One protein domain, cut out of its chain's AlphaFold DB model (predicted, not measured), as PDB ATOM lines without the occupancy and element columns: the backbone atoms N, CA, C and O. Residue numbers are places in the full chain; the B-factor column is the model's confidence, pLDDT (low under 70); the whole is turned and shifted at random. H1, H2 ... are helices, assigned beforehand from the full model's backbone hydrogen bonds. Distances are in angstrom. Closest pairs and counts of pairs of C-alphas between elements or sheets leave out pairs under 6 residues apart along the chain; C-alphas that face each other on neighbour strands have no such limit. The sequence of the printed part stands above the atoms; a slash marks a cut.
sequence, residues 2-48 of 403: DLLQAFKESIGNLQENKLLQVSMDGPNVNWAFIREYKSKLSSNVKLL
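Overview. This is residues 2 to 48 of the 403 residues of an uncharacterized protein of Lasius niger (UniProt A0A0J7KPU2). Two helices cross their lines steeply, the shorter H1 meeting the longer H2 partway along H2, while a long looping link runs from the end of H1 to the beginning of H2. After H2 the last stretch, residues 40 to 48, folds back, and Leu 47 and Leu 48 come beside Leu 20 and Gln 21 of that link. The printed part has 47 residues with two named helices, H1 then H2, and no named strand; the class is all helix, though under half of the residues, 20 of 47, are in named elements. The whole is compact, with a radius of gyration of the C-alphas of 10.5 A, and rounded, with spans of 27 by 20 by 16 A.

Arrangement. H1, residues 3 to 10, touches H2, residues 28 to 39, and the closest C-alphas of the two are those of Leu 4 and Phe 33, 6.0 A apart. H2 touches H1 with residues 33 to 37 alone. Their lines stand at a steep tilt of 60 degrees, the same way, and their centres are 11.9 A apart. In H1 and H2 every O i to N i+4 pair is within hydrogen-bond range.

Along the chain. H1 begins at C-alpha 3, at (-33.911, -5.735, 331.803), and measures 10.4 A to C-alpha 10. Residues 11 to 27 follow with no named element; within them residues 16 to 18 are a short helical run. H2 begins at C-alpha 28, at (-36.309, -3.575, 343.845), and ends 16.7 A away at C-alpha 39, at (-46.147, 2.559, 331.833).

Size, cuts and confidence. The two C-alphas farthest apart are those of Pro 27 and Asn 44, at 27.8 A. The 17 residues between H1 and H2 make a long link. The printed part has no cut. The mean pLDDT of the printed part is 88.3, and no printed residue is under 70.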
ATOM      1  N   ASP A   2     -30.302  -3.613 329.403       86.88
ATOM      2  CA  ASP A   2     -31.434  -3.207 330.243       86.88
ATOM      3  C   ASP A   2     -32.448  -4.366 330.344       86.88
ATOM      4  O   ASP A   2     -32.727  -5.032 329.346       86.88
ATOM      5  N   LEU A   3     -32.974  -4.633 331.546       89.75
ATOM      6  CA  LEU A   3     -33.911  -5.735 331.803       89.75
ATOM      7  C   LEU A   3     -35.198  -5.568 330.985       89.75
ATOM      8  O   LEU A   3     -35.748  -6.552 330.494       89.75
ATOM      9  N   LEU A   4     -35.656  -4.327 330.801       90.06
ATOM     10  CA  LEU A   4     -36.826  -4.036 329.979       90.06
ATOM     11  C   LEU A   4     -36.575  -4.354 328.504       90.06
ATOM     12  O   LEU A   4     -37.427  -4.967 327.861       90.06
ATOM     13  N   GLN A   5     -35.424  -3.938 327.975       90.19
ATOM     14  CA  GLN A   5     -35.042  -4.223 326.596       90.19
ATOM     15  C   GLN A   5     -34.949  -5.733 326.354       90.19
ATOM     16  O   GLN A   5     -35.607  -6.241 325.448       90.19
ATOM     17  N   ALA A   6     -34.237  -6.454 327.223       91.75
ATOM     18  CA  ALA A   6     -34.109  -7.907 327.138       91.75
ATOM     19  C   ALA A   6     -35.477  -8.610 327.185       91.75
ATOM     20  O   ALA A   6     -35.742  -9.530 326.412       91.75
ATOM     21  N   PHE A   7     -36.378  -8.153 328.065       91.62
ATOM     22  CA  PHE A   7     -37.731  -8.694 328.149       91.62
ATOM     23  C   PHE A   7     -38.503  -8.476 326.843       91.62
ATOM     24  O   PHE A   7     -39.046  -9.435 326.303       91.62
ATOM     25  N   LYS A   8     -38.505  -7.253 326.296       88.94
ATOM     26  CA  LYS A   8     -39.191  -6.932 325.033       88.94
ATOM     27  C   LYS A   8     -38.661  -7.741 323.852       88.94
ATOM     28  O   LYS A   8     -39.458  -8.253 323.076       88.94
ATOM     29  N   GLU A   9     -37.344  -7.887 323.747       91.19
ATOM     30  CA  GLU A   9     -36.709  -8.734 322.733       91.19
ATOM     31  C   GLU A   9     -37.159 -10.195 322.886       91.19
ATOM     32  O   GLU A   9     -37.546 -10.830 321.906       91.19
ATOM     33  N   SER A  10     -37.217 -10.709 324.122       90.19
ATOM     34  CA  SER A  10     -37.629 -12.093 324.391       90.19
ATOM     35  C   SER A  10     -39.101 -12.385 324.069       90.19
ATOM     36  O   SER A  10     -39.429 -13.498 323.657       90.19
ATOM     37  N   ILE A  11     -39.990 -11.395 324.218       90.12
ATOM     38  CA  ILE A  11     -41.420 -11.532 323.908       90.12
ATOM     39  C   ILE A  11     -41.784 -11.025 322.508       90.12
ATOM     40  O   ILE A  11     -42.965 -11.016 322.178       90.12
ATOM     41  N   GLY A  12     -40.815 -10.621 321.677       85.81
ATOM     42  CA  GLY A  12     -41.072  -9.969 320.384       85.81
ATOM     43  C   GLY A  12     -41.911 -10.796 319.401       85.81
ATOM     44  O   GLY A  12     -42.614 -10.237 318.566       85.81
ATOM     45  N   ASN A  13     -41.904 -12.126 319.546       88.69
ATOM     46  CA  ASN A  13     -42.719 -13.048 318.746       88.69
ATOM     47  C   ASN A  13     -44.110 -13.331 319.353       88.69
ATOM     48  O   ASN A  13     -44.893 -14.091 318.780       88.69
ATOM     49  N   LEU A  14     -44.418 -12.779 320.529       88.31
ATOM     50  CA  LEU A  14     -45.690 -12.960 321.223       88.31
ATOM     51  C   LEU A  14     -46.624 -11.777 320.965       88.31
ATOM     52  O   LEU A  14     -46.214 -10.628 320.837       88.31
ATOM     53  N   GLN A  15     -47.925 -12.061 320.943       84.88
ATOM     54  CA  GLN A  15     -48.944 -11.021 320.840       84.88
ATOM     55  C   GLN A  15     -49.119 -10.337 322.201       84.88
ATOM     56  O   GLN A  15     -49.668 -10.930 323.130       84.88
ATOM     57  N   GLU A  16     -48.668  -9.088 322.320       81.69
ATOM     58  CA  GLU A  16     -48.649  -8.358 323.597       81.69
ATOM     59  C   GLU A  16     -50.053  -8.200 324.217       81.69
ATOM     60  O   GLU A  16     -50.216  -8.315 325.429       81.69
ATOM     61  N   ASN A  17     -51.108  -8.066 323.402       82.88
ATOM     62  CA  ASN A  17     -52.507  -8.026 323.869       82.88
ATOM     63  C   ASN A  17     -52.995  -9.348 324.503       82.88
ATOM     64  O   ASN A  17     -53.952  -9.364 325.286       82.88
ATOM     65  N   LYS A  18     -52.320 -10.467 324.224       86.88
ATOM     66  CA  LYS A  18     -52.587 -11.771 324.845       86.88
ATOM     67  C   LYS A  18     -51.738 -12.033 326.087       86.88
ATOM     68  O   LYS A  18     -51.950 -13.048 326.746       86.88
ATOM     69  N   LEU A  19     -50.820 -11.132 326.447       89.44
ATOM     70  CA  LEU A  19     -50.007 -11.282 327.649       89.44
ATOM     71  C   LEU A  19     -50.895 -11.200 328.893       89.44
ATOM     72  O   LEU A  19     -51.539 -10.181 329.129       89.44
ATOM     73  N   LEU A  20     -50.944 -12.275 329.681       89.62
ATOM     74  CA  LEU A  20     -51.830 -12.372 330.842       89.62
ATOM     75  C   LEU A  20     -51.252 -11.658 332.067       89.62
ATOM     76  O   LEU A  20     -51.935 -10.864 332.705       89.62
ATOM     77  N   GLN A  21     -50.001 -11.963 332.397       90.81
ATOM     78  CA  GLN A  21     -49.317 -11.529 333.609       90.81
ATOM     79  C   GLN A  21     -47.805 -11.618 333.384       90.81
ATOM     80  O   GLN A  21     -47.335 -12.450 332.609       90.81
ATOM     81  N   VAL A  22     -47.047 -10.801 334.114       90.44
ATOM     82  CA  VAL A  22     -45.599 -10.962 334.272       90.44
ATOM     83  C   VAL A  22     -45.323 -11.394 335.709       90.44
ATOM     84  O   VAL A  22     -45.629 -10.660 336.648       90.44
ATOM     85  N   SER A  23     -44.773 -12.594 335.879       88.38
ATOM     86  CA  SER A  23     -44.385 -13.145 337.180       88.38
ATOM     87  C   SER A  23     -42.888 -12.980 337.391       88.38
ATOM     88  O   SER A  23     -42.096 -13.278 336.502       88.38
ATOM     89  N   MET A  24     -42.494 -12.524 338.574       89.50
ATOM     90  CA  MET A  24     -41.101 -12.222 338.901       89.50
ATOM     91  C   MET A  24     -40.860 -12.363 340.406       89.50
ATOM     92  O   MET A  24     -41.802 -12.377 341.202       89.50
ATOM     93  N   ASP A  25     -39.602 -12.462 340.816       86.62
ATOM     94  CA  ASP A  25     -39.206 -12.343 342.219       86.62
ATOM     95  C   ASP A  25     -39.362 -10.895 342.742       86.62
ATOM     96  O   ASP A  25     -39.821  -9.983 342.049       86.62
ATOM     97  N   GLY A  26     -39.048 -10.684 344.024       82.88
ATOM     98  CA  GLY A  26     -39.320  -9.424 344.729       82.88
ATOM     99  C   GLY A  26     -38.203  -8.367 344.871       82.88
ATOM    100  O   GLY A  26     -38.410  -7.473 345.701       82.88
ATOM    101  N   PRO A  27     -37.030  -8.405 344.198       84.81
ATOM    102  CA  PRO A  27     -36.011  -7.372 344.358       84.81
ATOM    103  C   PRO A  27     -36.464  -6.035 343.753       84.81
ATOM    104  O   PRO A  27     -37.289  -5.975 342.842       84.81
ATOM    105  N   ASN A  28     -35.906  -4.928 344.254       85.75
ATOM    106  CA  ASN A  28     -36.309  -3.575 343.845       85.75
ATOM    107  C   ASN A  28     -36.123  -3.309 342.342       85.75
ATOM    108  O   ASN A  28     -36.907  -2.555 341.771       85.75
ATOM    109  N   VAL A  29     -35.121  -3.934 341.716       88.38
ATOM    110  CA  VAL A  29     -34.850  -3.821 340.273       88.38
ATOM    111  C   VAL A  29     -36.019  -4.377 339.461       88.38
ATOM    112  O   VAL A  29     -36.511  -3.706 338.560       88.38
ATOM    113  N   ASN A  30     -36.555  -5.534 339.850       90.25
ATOM    114  CA  ASN A  30     -37.677  -6.156 339.150       90.25
ATOM    115  C   ASN A  30     -38.958  -5.341 339.353       90.25
ATOM    116  O   ASN A  30     -39.717  -5.113 338.413       90.25
ATOM    117  N   TRP A  31     -39.153  -4.786 340.555       89.06
ATOM    118  CA  TRP A  31     -40.225  -3.818 340.805       89.06
ATOM    119  C   TRP A  31     -40.106  -2.541 339.968       89.06
ATOM    120  O   TRP A  31     -41.131  -1.972 339.598       89.06
ATOM    121  N   ALA A  32     -38.893  -2.059 339.693       91.06
ATOM    122  CA  ALA A  32     -38.689  -0.925 338.796       91.06
ATOM    123  C   ALA A  32     -39.041  -1.299 337.354       91.06
ATOM    124  O   ALA A  32     -39.856  -0.612 336.743       91.06
ATOM    125  N   PHE A  33     -38.540  -2.444 336.884       92.38
ATOM    126  CA  PHE A  33     -38.861  -2.995 335.572       92.38
ATOM    127  C   PHE A  33     -40.369  -3.130 335.348       92.38
ATOM    128  O   PHE A  33     -40.873  -2.617 334.358       92.38
ATOM    129  N   ILE A  34     -41.124  -3.752 336.264       90.69
ATOM    130  CA  ILE A  34     -42.560  -3.964 336.033       90.69
ATOM    131  C   ILE A  34     -43.348  -2.649 336.009       90.69
ATOM    132  O   ILE A  34     -44.333  -2.542 335.281       90.69
ATOM    133  N   ARG A  35     -42.927  -1.639 336.786       91.25
ATOM    134  CA  ARG A  35     -43.539  -0.301 336.748       91.25
ATOM    135  C   ARG A  35     -43.296   0.365 335.400       91.25
ATOM    136  O   ARG A  35     -44.238   0.880 334.810       91.25
ATOM    137  N   GLU A  36     -42.059   0.314 334.917       92.81
ATOM    138  CA  GLU A  36     -41.680   0.892 333.630       92.81
ATOM    139  C   GLU A  36     -42.303   0.141 332.448       92.81
ATOM    140  O   GLU A  36     -42.767   0.753 331.488       92.81
ATOM    141  N   TYR A  37     -42.370  -1.190 332.520       91.00
ATOM    142  CA  TYR A  37     -43.038  -1.997 331.509       91.00
ATOM    143  C   TYR A  37     -44.517  -1.619 331.428       91.00
ATOM    144  O   TYR A  37     -44.993  -1.256 330.355       91.00
ATOM    145  N   LYS A  38     -45.218  -1.579 332.572       89.56
ATOM    146  CA  LYS A  38     -46.630  -1.180 332.638       89.56
ATOM    147  C   LYS A  38     -46.888   0.239 332.134       89.56
ATOM    148  O   LYS A  38     -47.933   0.458 331.533       89.56
ATOM    149  N   SER A  39     -45.973   1.189 332.341       90.00
ATOM    150  CA  SER A  39     -46.147   2.559 331.833       90.00
ATOM    151  C   SER A  39     -45.945   2.679 330.322       90.00
ATOM    152  O   SER A  39     -46.337   3.684 329.740       90.00
ATOM    153  N   LYS A  40     -45.311   1.684 329.687       89.25
ATOM    154  CA  LYS A  40     -45.073   1.628 328.237       89.25
ATOM    155  C   LYS A  40     -46.050   0.704 327.499       89.25
ATOM    156  O   LYS A  40     -45.938   0.581 326.282       89.25
ATOM    157  N   LEU A  41     -46.967   0.044 328.210       86.62
ATOM    158  CA  LEU A  41     -47.998  -0.796 327.602       86.62
ATOM    159  C   LEU A  41     -49.034   0.064 326.877       86.62
ATOM    160  O   LEU A  41     -49.452   1.109 327.377       86.62
ATOM    161  N   SER A  42     -49.486  -0.402 325.711       82.75
ATOM    162  CA  SER A  42     -50.637   0.208 325.040       82.75
ATOM    163  C   SER A  42     -51.914   0.029 325.873       82.75
ATOM    164  O   SER A  42     -52.037  -0.920 326.652       82.75
ATOM    165  N   SER A  43     -52.903   0.907 325.673       80.19
ATOM    166  CA  SER A  43     -54.201   0.864 326.375       80.19
ATOM    167  C   SER A  43     -54.934  -0.477 326.247       80.19
ATOM    168  O   SER A  43     -55.759  -0.817 327.092       80.19
ATOM    169  N   ASN A  44     -54.618  -1.240 325.201       81.50
ATOM    170  CA  ASN A  44     -55.260  -2.508 324.863       81.50
ATOM    171  C   ASN A  44     -54.624  -3.706 325.591       81.50
ATOM    172  O   ASN A  44     -55.114  -4.828 325.471       81.50
ATOM    173  N   VAL A  45     -53.526  -3.501 326.327       84.06
ATOM    174  CA  VAL A  45     -52.848  -4.552 327.092       84.06
ATOM    175  C   VAL A  45     -53.159  -4.376 328.571       84.06
ATOM    176  O   VAL A  45     -52.629  -3.498 329.252       84.06
ATOM    177  N   LYS A  46     -54.004  -5.260 329.100       87.94
ATOM    178  CA  LYS A  46     -54.412  -5.243 330.506       87.94
ATOM    179  C   LYS A  46     -53.898  -6.488 331.225       87.94
ATOM    180  O   LYS A  46     -54.442  -7.586 331.088       87.94
ATOM    181  N   LEU A  47     -52.827  -6.314 331.998       91.25
ATOM    182  CA  LEU A  47     -52.240  -7.392 332.797       91.25
ATOM    183  C   LEU A  47     -53.079  -7.694 334.045       91.25
ATOM    184  O   LEU A  47     -53.591  -6.784 334.711       91.25
ATOM    185  N   LEU A  48     -53.153  -8.979 334.376       92.00
ATOM    186  CA  LEU A  48     -53.548  -9.485 335.682       92.00
ATOM    187  C   LEU A  48     -52.348  -9.404 336.630       92.00
ATOM    188  O   LEU A  48     -51.219  -9.705 336.243       92.00
TER     189      LEU A  48